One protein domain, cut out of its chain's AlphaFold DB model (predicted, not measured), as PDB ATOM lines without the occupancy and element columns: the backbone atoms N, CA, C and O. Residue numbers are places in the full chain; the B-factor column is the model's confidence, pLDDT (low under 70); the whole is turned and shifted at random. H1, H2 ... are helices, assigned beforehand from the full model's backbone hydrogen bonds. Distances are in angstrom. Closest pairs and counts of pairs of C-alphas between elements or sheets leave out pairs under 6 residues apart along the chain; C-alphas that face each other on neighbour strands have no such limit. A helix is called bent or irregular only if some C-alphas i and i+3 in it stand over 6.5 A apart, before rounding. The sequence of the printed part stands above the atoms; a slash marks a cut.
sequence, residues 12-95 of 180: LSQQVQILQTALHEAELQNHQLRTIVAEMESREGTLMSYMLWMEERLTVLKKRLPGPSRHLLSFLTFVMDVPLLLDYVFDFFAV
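AT A GLANCE: This is residues 12 to 95 of the 180 residues of an uncharacterized protein of Tanacetum cinerariifolium (UniProt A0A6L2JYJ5). One very long, unbent helix, H1, makes the length of the domain, and at its last residues the chain turns round and folds back, so that two short helices, H2 and H3, come back loosely over the later part of H1. The first part of H1, residues 12 to 39, sticks out with nothing beside it, and the turn at residues 63 to 70 also stands free. The printed part has 84 residues with three named helices, in the order H1, H2, H3, and no named strand; the class is all helix. The whole is extended, with a radius of gyration of the C-alphas of 23.6 A, and the C-alphas span 80 by 21 by 17 A along their three main axes.

IN THESE COORDINATES: The printed part begins with H1, residues 12 to 64, 53 residues from Leu 12 to Arg 64. Its first C-alpha stands at (-23.710, 29.523, 49.313) and its last, C-alpha 64, at (37.966, -16.610, 56.746), 77.4 A from the first. Along H1 the x values rise and the y values fall overall, in keeping with its N-to-C direction of (0.80, -0.58, 0.17). Six residues, 65 to 70, link H1 to H2, residues 71 to 80, which has 10 residues from His 71 to Met 80 and measures 14.1 A from first to last C-alpha. In H2 the x value falls from 40.014 at C-alpha 71 to 30.798 at C-alpha 80. Five residues, 81 to 85, follow, and then H3, residues 86 to 94, with 9 residues from Leu 86 to Ala 94 and 11.7 A from first to last C-alpha. H3 ends with C-alpha 94 at (18.883, 8.491, 38.547), and Val 95 is the last printed residue.

HOW THE PARTS SIT: H1 touches no helix. H1 and H2 are close but not clearly touching, with 1 pair of C-alphas within 8 A, the closest pair, those of Leu 58 and Phe 75, being 8.0 A apart. Their lines stand at a steep tilt of 46 degrees, and they run opposite ways. Their centres are 32.1 A apart. H1 and H3 are near each other, with 6 pairs of C-alphas within 10 A and no pair within 8 A. H2 and H3 are apart, but only just: their closest C-alphas are 8.0 A from each other. In H1 and H2 every pair of O i and N i+4 is within hydrogen-bond range, while in H3 it is 4 of 5. None of the three helices is bent or irregular.

THE WHOLE: The two C-alphas farthest apart are those of Leu 12 and Gly 67, 80.0 A, whereas the first and last printed C-alphas, those of Leu 12 and Val 95, are 45.2 A apart. Without the stretches that stand free, residues 12 to 39 and 63 to 70, a body of 48 residues remains; it spans 33 by 18 by 14 A and has a radius of gyration of 12.1 A. The printed part has no cut. The link from H1 to H2 is short, the link from H2 to H3 is tight, and no link is long. The mean pLDDT of the printed part is 77.0. It is 89 in H1, 62 in H2 and 50 in H3. The model's confidence is low, under 70, at 31 residues, namely residues 65 to 95, which include H2 and H3.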
ATOM      1  N   LEU A  12     -24.146  30.616  48.439       93.69
ATOM      2  CA  LEU A  12     -23.710  29.523  49.313       93.69
ATOM      3  C   LEU A  12     -23.612  28.192  48.560       93.69
ATOM      4  O   LEU A  12     -22.643  27.460  48.744       93.69
ATOM      5  N   SER A  13     -24.564  27.890  47.672       93.81
ATOM      6  CA  SER A  13     -24.498  26.692  46.829       93.81
ATOM      7  C   SER A  13     -23.267  26.695  45.921       93.81
ATOM      8  O   SER A  13     -22.610  25.666  45.789       93.81
ATOM      9  N   GLN A  14     -22.905  27.846  45.348       94.31
ATOM     10  CA  GLN A  14     -21.679  27.974  44.556       94.31
ATOM     11  C   GLN A  14     -20.420  27.762  45.404       94.31
ATOM     12  O   GLN A  14     -19.529  27.029  44.982       94.31
ATOM     13  N   GLN A  15     -20.351  28.338  46.609       95.62
ATOM     14  CA  GLN A  15     -19.207  28.125  47.504       95.62
ATOM     15  C   GLN A  15     -19.046  26.657  47.907       95.62
ATOM     16  O   GLN A  15     -17.931  26.140  47.885       95.62
ATOM     17  N   VAL A  16     -20.147  25.972  48.230       96.62
ATOM     18  CA  VAL A  16     -20.118  24.539  48.551       96.62
ATOM     19  C   VAL A  16     -19.612  23.731  47.357       96.62
ATOM     20  O   VAL A  16     -18.763  22.865  47.541       96.62
ATOM     21  N   GLN A  17     -20.059  24.048  46.141       96.94
ATOM     22  CA  GLN A  17     -19.614  23.358  44.929       96.94
ATOM     23  C   GLN A  17     -18.107  23.529  44.681       96.94
ATOM     24  O   GLN A  17     -17.412  22.571  44.335       96.94
ATOM     25  N   ILE A  18     -17.591  24.744  44.880       95.50
ATOM     26  CA  ILE A  18     -16.160  25.045  44.753       95.50
ATOM     27  C   ILE A  18     -15.368  24.264  45.802       95.50
ATOM     28  O   ILE A  18     -14.389  23.603  45.466       95.50
ATOM     29  N   LEU A  19     -15.822  24.282  47.058       97.56
ATOM     30  CA  LEU A  19     -15.143  23.584  48.145       97.56
ATOM     31  C   LEU A  19     -15.132  22.067  47.932       97.56
ATOM     32  O   LEU A  19     -14.115  21.428  48.172       97.56
ATOM     33  N   GLN A  20     -16.234  21.493  47.447       97.31
ATOM     34  CA  GLN A  20     -16.309  20.071  47.105       97.31
ATOM     35  C   GLN A  20     -15.329  19.695  45.993       97.31
ATOM     36  O   GLN A  20     -14.696  18.645  46.063       97.31
ATOM     37  N   THR A  21     -15.181  20.563  44.993       95.69
ATOM     38  CA  THR A  21     -14.252  20.338  43.880       95.69
ATOM     39  C   THR A  21     -12.804  20.390  44.371       95.69
ATOM     40  O   THR A  21     -12.043  19.459  44.122       95.69
ATOM     41  N   ALA A  22     -12.456  21.414  45.156       94.62
ATOM     42  CA  ALA A  22     -11.125  21.556  45.745       94.62
ATOM     43  C   ALA A  22     -10.784  20.411  46.717       94.62
ATOM     44  O   ALA A  22      -9.654  19.928  46.732       94.62
ATOM     45  N   LEU A  23     -11.756  19.947  47.512       97.56
ATOM     46  CA  LEU A  23     -11.572  18.803  48.406       97.56
ATOM     47  C   LEU A  23     -11.273  17.528  47.616       97.56
ATOM     48  O   LEU A  23     -10.332  16.816  47.951       97.56
ATOM     49  N   HIS A  24     -12.038  17.260  46.555       96.31
ATOM     50  CA  HIS A  24     -11.839  16.066  45.739       96.31
ATOM     51  C   HIS A  24     -10.465  16.051  45.053       96.31
ATOM     52  O   HIS A  24      -9.801  15.018  44.992       96.31
ATOM     53  N   GLU A  25     -10.006  17.209  44.582       93.31
ATOM     54  CA  GLU A  25      -8.670  17.358  44.010       93.31
ATOM     55  C   GLU A  25      -7.565  17.136  45.055       93.31
ATOM     56  O   GLU A  25      -6.619  16.383  44.811       93.31
ATOM     57  N   ALA A  26      -7.712  17.705  46.255       93.56
ATOM     58  CA  ALA A  26      -6.768  17.490  47.350       93.56
ATOM     59  C   ALA A  26      -6.725  16.019  47.807       93.56
ATOM     60  O   ALA A  26      -5.654  15.498  48.125       93.56
ATOM     61  N   GLU A  27      -7.867  15.327  47.822       96.19
ATOM     62  CA  GLU A  27      -7.948  13.889  48.109       96.19
ATOM     63  C   GLU A  27      -7.188  13.061  47.066       96.19
ATOM     64  O   GLU A  27      -6.441  12.147  47.434       96.19
ATOM     65  N   LEU A  28      -7.315  13.408  45.782       94.19
ATOM     66  CA  LEU A  28      -6.578  12.759  44.699       94.19
ATOM     67  C   LEU A  28      -5.063  12.946  44.861       94.19
ATOM     68  O   LEU A  28      -4.312  11.972  44.790       94.19
ATOM     69  N   GLN A  29      -4.618  14.171  45.144       92.31
ATOM     70  CA  GLN A  29      -3.204  14.466  45.400       92.31
ATOM     71  C   GLN A  29      -2.672  13.684  46.610       92.31
ATOM     72  O   GLN A  29      -1.588  13.100  46.559       92.31
ATOM     73  N   ASN A  30      -3.452  13.595  47.689       94.00
ATOM     74  CA  ASN A  30      -3.079  12.812  48.868       94.00
ATOM     75  C   ASN A  30      -2.935  11.321  48.542       94.00
ATOM     76  O   ASN A  30      -2.031  10.651  49.040       94.00
ATOM     77  N   HIS A  31      -3.814  10.790  47.692       96.38
ATOM     78  CA  HIS A  31      -3.734   9.402  47.253       96.38
ATOM     79  C   HIS A  31      -2.460   9.127  46.439       96.38
ATOM     80  O   HIS A  31      -1.799   8.104  46.645       96.38
ATOM     81  N   GLN A  32      -2.069  10.059  45.570       90.62
ATOM     82  CA  GLN A  32      -0.811   9.969  44.828       90.62
ATOM     83  C   GLN A  32       0.397   9.976  45.770       90.62
ATOM     84  O   GLN A  32       1.251   9.098  45.668       90.62
ATOM     85  N   LEU A  33       0.434  10.895  46.741       94.50
ATOM     86  CA  LEU A  33       1.509  10.948  47.736       94.50
ATOM     87  C   LEU A  33       1.609   9.654  48.546       94.50
ATOM     88  O   LEU A  33       2.702   9.129  48.725       94.50
ATOM     89  N   ARG A  34       0.477   9.089  48.979       92.00
ATOM     90  CA  ARG A  34       0.454   7.793  49.678       92.00
ATOM     91  C   ARG A  34       1.044   6.666  48.837       92.00
ATOM     92  O   ARG A  34       1.712   5.796  49.384       92.00
ATOM     93  N   THR A  35       0.813   6.690  47.527       92.44
ATOM     94  CA  THR A  35       1.383   5.700  46.604       92.44
ATOM     95  C   THR A  35       2.903   5.830  46.539       92.44
ATOM     96  O   THR A  35       3.603   4.829  46.653       92.44
ATOM     97  N   ILE A  36       3.411   7.062  46.432       91.75
ATOM     98  CA  ILE A  36       4.855   7.334  46.408       91.75
ATOM     99  C   ILE A  36       5.507   6.915  47.732       91.75
ATOM    100  O   ILE A  36       6.544   6.259  47.722       91.75
ATOM    101  N   VAL A  37       4.886   7.230  48.872       91.56
ATOM    102  CA  VAL A  37       5.391   6.830  50.196       91.56
ATOM    103  C   VAL A  37       5.455   5.308  50.324       91.56
ATOM    104  O   VAL A  37       6.492   4.786  50.715       91.56
ATOM    105  N   ALA A  38       4.405   4.586  49.921       90.69
ATOM    106  CA  ALA A  38       4.405   3.122  49.965       90.69
ATOM    107  C   ALA A  38       5.505   2.507  49.077       90.69
ATOM    108  O   ALA A  38       6.123   1.504  49.440       90.69
ATOM    109  N   GLU A  39       5.781   3.111  47.918       88.06
ATOM    110  CA  GLU A  39       6.897   2.701  47.068       88.06
ATOM    111  C   GLU A  39       8.245   2.938  47.766       88.06
ATOM    112  O   GLU A  39       9.085   2.039  47.800       88.06
ATOM    113  N   MET A  40       8.446   4.112  48.368       90.69
ATOM    114  CA  MET A  40       9.664   4.438  49.116       90.69
ATOM    115  C   MET A  40       9.877   3.500  50.311       90.69
ATOM    116  O   MET A  40      10.986   3.000  50.486       90.69
ATOM    117  N   GLU A  41       8.826   3.191  51.070       81.81
ATOM    118  CA  GLU A  41       8.866   2.232  52.183       81.81
ATOM    119  C   GLU A  41       9.258   0.825  51.700       81.81
ATOM    120  O   GLU A  41      10.102   0.152  52.297       81.81
ATOM    121  N   SER A  42       8.713   0.385  50.559       84.56
ATOM    122  CA  SER A  42       9.108  -0.886  49.939       84.56
ATOM    123  C   SER A  42      10.579  -0.885  49.504       84.56
ATOM    124  O   SER A  42      11.274  -1.904  49.622       84.56
ATOM    125  N   ARG A  43      11.072   0.247  48.987       83.75
ATOM    126  CA  ARG A  43      12.481   0.406  48.600       83.75
ATOM    127  C   ARG A  43      13.392   0.361  49.829       83.75
ATOM    128  O   ARG A  43      14.413  -0.323  49.788       83.75
ATOM    129  N   GLU A  44      13.000   1.004  50.925       86.81
ATOM    130  CA  GLU A  44      13.734   1.010  52.195       86.81
ATOM    131  C   GLU A  44      13.892  -0.406  52.768       86.81
ATOM    132  O   GLU A  44      15.004  -0.817  53.107       86.81
ATOM    133  N   GLY A  45      12.821  -1.207  52.774       86.38
ATOM    134  CA  GLY A  45      12.880  -2.605  53.219       86.38
ATOM    135  C   GLY A  45      13.841  -3.466  52.388       86.38
ATOM    136  O   GLY A  45      14.535  -4.341  52.918       86.38
ATOM    137  N   THR A  46      13.944  -3.178  51.089       85.25
ATOM    138  CA  THR A  46      14.901  -3.842  50.192       85.25
ATOM    139  C   THR A  46      16.341  -3.447  50.526       85.25
ATOM    140  O   THR A  46      17.211  -4.314  50.631       85.25
ATOM    141  N   LEU A  47      16.597  -2.155  50.757       85.44
ATOM    142  CA  LEU A  47      17.918  -1.648  51.141       85.44
ATOM    143  C   LEU A  47      18.371  -2.198  52.496       85.44
ATOM    144  O   LEU A  47      19.504  -2.662  52.610       85.44
ATOM    145  N   MET A  48      17.488  -2.219  53.499       85.00
ATOM    146  CA  MET A  48      17.787  -2.820  54.803       85.00
ATOM    147  C   MET A  48      18.158  -4.298  54.676       85.00
ATOM    148  O   MET A  48      19.166  -4.730  55.233       85.00
ATOM    149  N   SER A  49      17.386  -5.064  53.897       83.38
ATOM    150  CA  SER A  49      17.661  -6.487  53.657       83.38
ATOM    151  C   SER A  49      19.030  -6.700  53.006       83.38
ATOM    152  O   SER A  49      19.758  -7.624  53.371       83.38
ATOM    153  N   TYR A  50      19.411  -5.825  52.073       79.31
ATOM    154  CA  TYR A  50      20.719  -5.876  51.428       79.31
ATOM    155  C   TYR A  50      21.862  -5.502  52.375       79.31
ATOM    156  O   TYR A  50      22.868  -6.209  52.404       79.31
ATOM    157  N   MET A  51      21.720  -4.431  53.162       83.94
ATOM    158  CA  MET A  51      22.729  -4.040  54.151       83.94
ATOM    159  C   MET A  51      22.981  -5.173  55.149       83.94
ATOM    160  O   MET A  51      24.131  -5.548  55.360       83.94
ATOM    161  N   LEU A  52      21.918  -5.803  55.657       84.88
ATOM    162  CA  LEU A  52      22.030  -6.934  56.579       84.88
ATOM    163  C   LEU A  52      22.711  -8.150  55.926       84.88
ATOM    164  O   LEU A  52      23.593  -8.778  56.514       84.88
ATOM    165  N   TRP A  53      22.351  -8.463  54.680       87.75
ATOM    166  CA  TRP A  53      22.995  -9.530  53.911       87.75
ATOM    167  C   TRP A  53      24.484  -9.247  53.652       87.75
ATOM    168  O   TRP A  53      25.330 -10.141  53.750       87.75
ATOM    169  N   MET A  54      24.825  -7.993  53.354       82.25
ATOM    170  CA  MET A  54      26.202  -7.536  53.183       82.25
ATOM    171  C   MET A  54      27.003  -7.632  54.483       82.25
ATOM    172  O   MET A  54      28.146  -8.093  54.453       82.25
ATOM    173  N   GLU A  55      26.418  -7.256  55.617       83.25
ATOM    174  CA  GLU A  55      27.026  -7.392  56.942       83.25
ATOM    175  C   GLU A  55      27.312  -8.857  57.279       83.25
ATOM    176  O   GLU A  55      28.433  -9.196  57.667       83.25
ATOM    177  N   GLU A  56      26.350  -9.755  57.051       86.31
ATOM    178  CA  GLU A  56      26.549 -11.187  57.264       86.31
ATOM    179  C   GLU A  56      27.712 -11.707  56.408       86.31
ATOM    180  O   GLU A  56      28.640 -12.346  56.920       86.31
ATOM    181  N   ARG A  57      27.743 -11.371  55.113       80.50
ATOM    182  CA  ARG A  57      28.833 -11.792  54.223       80.50
ATOM    183  C   ARG A  57      30.182 -11.193  54.612       80.50
ATOM    184  O   ARG A  57      31.190 -11.904  54.555       80.50
ATOM    185  N   LEU A  58      30.217  -9.940  55.062       79.00
ATOM    186  CA  LEU A  58      31.425  -9.299  55.577       79.00
ATOM    187  C   LEU A  58      31.937 -10.011  56.835       79.00
ATOM    188  O   LEU A  58      33.143 -10.228  56.966       79.00
ATOM    189  N   THR A  59      31.049 -10.457  57.730       82.06
ATOM    190  CA  THR A  59      31.457 -11.225  58.919       82.06
ATOM    191  C   THR A  59      32.044 -12.587  58.547       82.06
ATOM    192  O   THR A  59      33.041 -13.010  59.138       82.06
ATOM    193  N   VAL A  60      31.489 -13.264  57.533       82.75
ATOM    194  CA  VAL A  60      32.025 -14.532  57.010       82.75
ATOM    195  C   VAL A  60      33.401 -14.321  56.379       82.75
ATOM    196  O   VAL A  60      34.322 -15.098  56.647       82.75
ATOM    197  N   LEU A  61      33.568 -13.261  55.584       76.19
ATOM    198  CA  LEU A  61      34.852 -12.887  54.991       76.19
ATOM    199  C   LEU A  61      35.897 -12.590  56.083       76.19
ATOM    200  O   LEU A  61      36.998 -13.141  56.047       76.19
ATOM    201  N   LYS A  62      35.514 -11.810  57.103       76.06
ATOM    202  CA  LYS A  62      36.348 -11.450  58.261       76.06
ATOM    203  C   LYS A  62      36.824 -12.675  59.045       76.06
ATOM    204  O   LYS A  62      37.966 -12.703  59.488       76.06
ATOM    205  N   LYS A  63      35.979 -13.703  59.188       80.00
ATOM    206  CA  LYS A  63      36.337 -14.970  59.857       80.00
ATOM    207  C   LYS A  63      37.250 -15.866  59.010       80.00
ATOM    208  O   LYS A  63      37.995 -16.662  59.570       80.00
ATOM    209  N   ARG A  64      37.186 -15.768  57.677       76.25
ATOM    210  CA  ARG A  64      37.966 -16.610  56.746       76.25
ATOM    211  C   ARG A  64      39.332 -16.026  56.373       76.25
ATOM    212  O   ARG A  64      40.215 -16.789  55.996       76.25
ATOM    213  N   LEU A  65      39.517 -14.709  56.470       65.25
ATOM    214  CA  LEU A  65      40.770 -14.020  56.140       65.25
ATOM    215  C   LEU A  65      41.385 -13.366  57.390       65.25
ATOM    216  O   LEU A  65      41.109 -12.200  57.676       65.25
ATOM    217  N   PRO A  66      42.252 -14.077  58.133       59.16
ATOM    218  CA  PRO A  66      43.050 -13.463  59.184       59.16
ATOM    219  C   PRO A  66      44.178 -12.647  58.536       59.16
ATOM    220  O   PRO A  66      45.168 -13.199  58.061       59.16
ATOM    221  N   GLY A  67      44.025 -11.324  58.462       60.69
ATOM    222  CA  GLY A  67      45.098 -10.431  58.009       60.69
ATOM    223  C   GLY A  67      44.596  -9.118  57.393       60.69
ATOM    224  O   GLY A  67      43.767  -9.191  56.492       60.69
ATOM    225  N   PRO A  68      45.093  -7.928  57.796       62.16
ATOM    226  CA  PRO A  68      44.570  -6.610  57.377       62.16
ATOM    227  C   PRO A  68      44.625  -6.298  55.869       62.16
ATOM    228  O   PRO A  68      44.010  -5.343  55.407       62.16
ATOM    229  N   SER A  69      45.376  -7.073  55.086       57.31
ATOM    230  CA  SER A  69      45.915  -6.620  53.796       57.31
ATOM    231  C   SER A  69      45.136  -7.076  52.553       57.31
ATOM    232  O   SER A  69      45.497  -6.685  51.448       57.31
ATOM    233  N   ARG A  70      44.097  -7.918  52.684       56.66
ATOM    234  CA  ARG A  70      43.335  -8.473  51.534       56.66
ATOM    235  C   ARG A  70      41.854  -8.075  51.503       56.66
ATOM    236  O   ARG A  70      41.118  -8.532  50.629       56.66
ATOM    237  N   HIS A  71      41.428  -7.219  52.430       59.25
ATOM    238  CA  HIS A  71      40.014  -6.902  52.653       59.25
ATOM    239  C   HIS A  71      39.404  -6.063  51.534       59.25
ATOM    240  O   HIS A  71      38.322  -6.386  51.075       59.25
ATOM    241  N   LEU A  72      40.101  -5.040  51.034       60.44
ATOM    242  CA  LEU A  72      39.499  -4.071  50.111       60.44
ATOM    243  C   LEU A  72      39.298  -4.615  48.691       60.44
ATOM    244  O   LEU A  72      38.222  -4.435  48.134       60.44
ATOM    245  N   LEU A  73      40.282  -5.323  48.118       61.88
ATOM    246  CA  LEU A  73      40.135  -5.899  46.774       61.88
ATOM    247  C   LEU A  73      39.102  -7.026  46.749       61.88
ATOM    248  O   LEU A  73      38.272  -7.046  45.851       61.88
ATOM    249  N   SER A  74      39.121  -7.929  47.737       63.88
ATOM    250  CA  SER A  74      38.147  -9.025  47.795       63.88
ATOM    251  C   SER A  74      36.736  -8.522  48.091       63.88
ATOM    252  O   SER A  74      35.781  -9.136  47.631       63.88
ATOM    253  N   PHE A  75      36.597  -7.428  48.847       64.94
ATOM    254  CA  PHE A  75      35.316  -6.777  49.104       64.94
ATOM    255  C   PHE A  75      34.803  -6.055  47.853       64.94
ATOM    256  O   PHE A  75      33.671  -6.285  47.451       64.94
ATOM    257  N   LEU A  76      35.648  -5.276  47.168       61.03
ATOM    258  CA  LEU A  76      35.286  -4.598  45.918       61.03
ATOM    259  C   LEU A  76      34.907  -5.588  44.810       61.03
ATOM    260  O   LEU A  76      33.866  -5.415  44.189       61.03
ATOM    261  N   THR A  77      35.672  -6.661  44.591       62.38
ATOM    262  CA  THR A  77      35.322  -7.667  43.569       62.38
ATOM    263  C   THR A  77      34.024  -8.394  43.895       62.38
ATOM    264  O   THR A  77      33.266  -8.725  43.000       62.38
ATOM    265  N   PHE A  78      33.748  -8.626  45.177       62.88
ATOM    266  CA  PHE A  78      32.563  -9.348  45.638       62.88
ATOM    267  C   PHE A  78      31.288  -8.505  45.633       62.88
ATOM    268  O   PHE A  78      30.209  -9.037  45.387       62.88
ATOM    269  N   VAL A  79      31.416  -7.203  45.905       62.22
ATOM    270  CA  VAL A  79      30.330  -6.221  45.785       62.22
ATOM    271  C   VAL A  79      29.998  -5.969  44.311       62.22
ATOM    272  O   VAL A  79      28.827  -5.840  43.971       62.22
ATOM    273  N   MET A  80      31.001  -5.950  43.425       59.09
ATOM    274  CA  MET A  80      30.798  -5.763  41.980       59.09
ATOM    275  C   MET A  80      30.291  -7.021  41.245       59.09
ATOM    276  O   MET A  80      29.704  -6.887  40.179       59.09
ATOM    277  N   ASP A  81      30.454  -8.226  41.809       57.19
ATOM    278  CA  ASP A  81      29.955  -9.496  41.237       57.19
ATOM    279  C   ASP A  81      28.451  -9.749  41.494       57.19
ATOM    280  O   ASP A  81      27.934 -10.828  41.196       57.19
ATOM    281  N   VAL A  82      27.728  -8.776  42.065       60.06
ATOM    282  CA  VAL A  82      26.266  -8.819  42.242       60.06
ATOM    283  C   VAL A  82      25.608  -7.927  41.175       60.06
ATOM    284  O   VAL A  82      25.286  -6.771  41.451       60.06
ATOM    285  N   PRO A  83      25.380  -8.436  39.948       54.31
ATOM    286  CA  PRO A  83      24.901  -7.632  38.822       54.31
ATOM    287  C   PRO A  83      23.460  -7.114  38.967       54.31
ATOM    288  O   PRO A  83      23.046  -6.275  38.184       54.31
ATOM    289  N   LEU A  84      22.680  -7.583  39.947       54.44
ATOM    290  CA  LEU A  84      21.245  -7.268  40.036       54.44
ATOM    291  C   LEU A  84      20.903  -6.027  40.874       54.44
ATOM    292  O   LEU A  84      19.757  -5.589  40.854       54.44
ATOM    293  N   LEU A  85      21.855  -5.481  41.637       53.84
ATOM    294  CA  LEU A  85      21.566  -4.440  42.637       53.84
ATOM    295  C   LEU A  85      22.168  -3.077  42.290       53.84
ATOM    296  O   LEU A  85      21.665  -2.055  42.748       53.84
ATOM    297  N   LEU A  86      23.213  -3.056  41.460       53.91
ATOM    298  CA  LEU A  86      23.856  -1.819  41.023       53.91
ATOM    299  C   LEU A  86      22.931  -1.018  40.099       53.91
ATOM    300  O   LEU A  86      22.817   0.184  40.290       53.91
ATOM    301  N   ASP A  87      22.174  -1.687  39.225       53.47
ATOM    302  CA  ASP A  87      21.136  -1.046  38.405       53.47
ATOM    303  C   ASP A  87      20.003  -0.448  39.270       53.47
ATOM    304  O   ASP A  87      19.533   0.652  39.000       53.47
ATOM    305  N   TYR A  88      19.621  -1.104  40.376       50.25
ATOM    306  CA  TYR A  88      18.563  -0.635  41.288       50.25
ATOM    307  C   TYR A  88      19.000   0.531  42.196       50.25
ATOM    308  O   TYR A  88      18.238   1.467  42.433       50.25
ATOM    309  N   VAL A  89      20.238   0.501  42.705       47.19
ATOM    310  CA  VAL A  89      20.817   1.603  43.498       47.19
ATOM    311  C   VAL A  89      21.158   2.799  42.606       47.19
ATOM    312  O   VAL A  89      21.046   3.935  43.058       47.19
ATOM    313  N   PHE A  90      21.530   2.581  41.342       49.25
ATOM    314  CA  PHE A  90      21.764   3.674  40.398       49.25
ATOM    315  C   PHE A  90      20.448   4.343  39.977       49.25
ATOM    316  O   PHE A  90      20.383   5.569  39.994       49.25
ATOM    317  N   ASP A  91      19.370   3.581  39.749       53.22
ATOM    318  CA  ASP A  91      18.019   4.130  39.542       53.22
ATOM    319  C   ASP A  91      17.496   4.898  40.767       53.22
ATOM    320  O   ASP A  91      16.751   5.859  40.616       53.22
ATOM    321  N   PHE A  92      17.911   4.565  41.994       49.06
ATOM    322  CA  PHE A  92      17.553   5.358  43.179       49.06
ATOM    323  C   PHE A  92      18.076   6.807  43.111       49.06
ATOM    324  O   PHE A  92      17.394   7.720  43.574       49.06
ATOM    325  N   PHE A  93      19.252   7.023  42.508       44.06
ATOM    326  CA  PHE A  93      19.840   8.355  42.294       44.06
ATOM    327  C   PHE A  93      19.536   8.946  40.906       44.06
ATOM    328  O   PHE A  93      19.659  10.157  40.729       44.06
ATOM    329  N   ALA A  94      19.161   8.110  39.932       47.62
ATOM    330  CA  ALA A  94      18.883   8.491  38.547       47.62
ATOM    331  C   ALA A  94      17.387   8.610  38.215       47.62
ATOM    332  O   ALA A  94      17.060   9.077  37.124       47.62
ATOM    333  N   VAL A  95      16.479   8.239  39.131       46.09
ATOM    334  CA  VAL A  95      15.075   8.662  39.065       46.09
ATOM    335  C   VAL A  95      15.099  10.182  38.981       46.09
ATOM    336  O   VAL A  95      15.439  10.867  39.946       46.09
TER     337      VAL A  95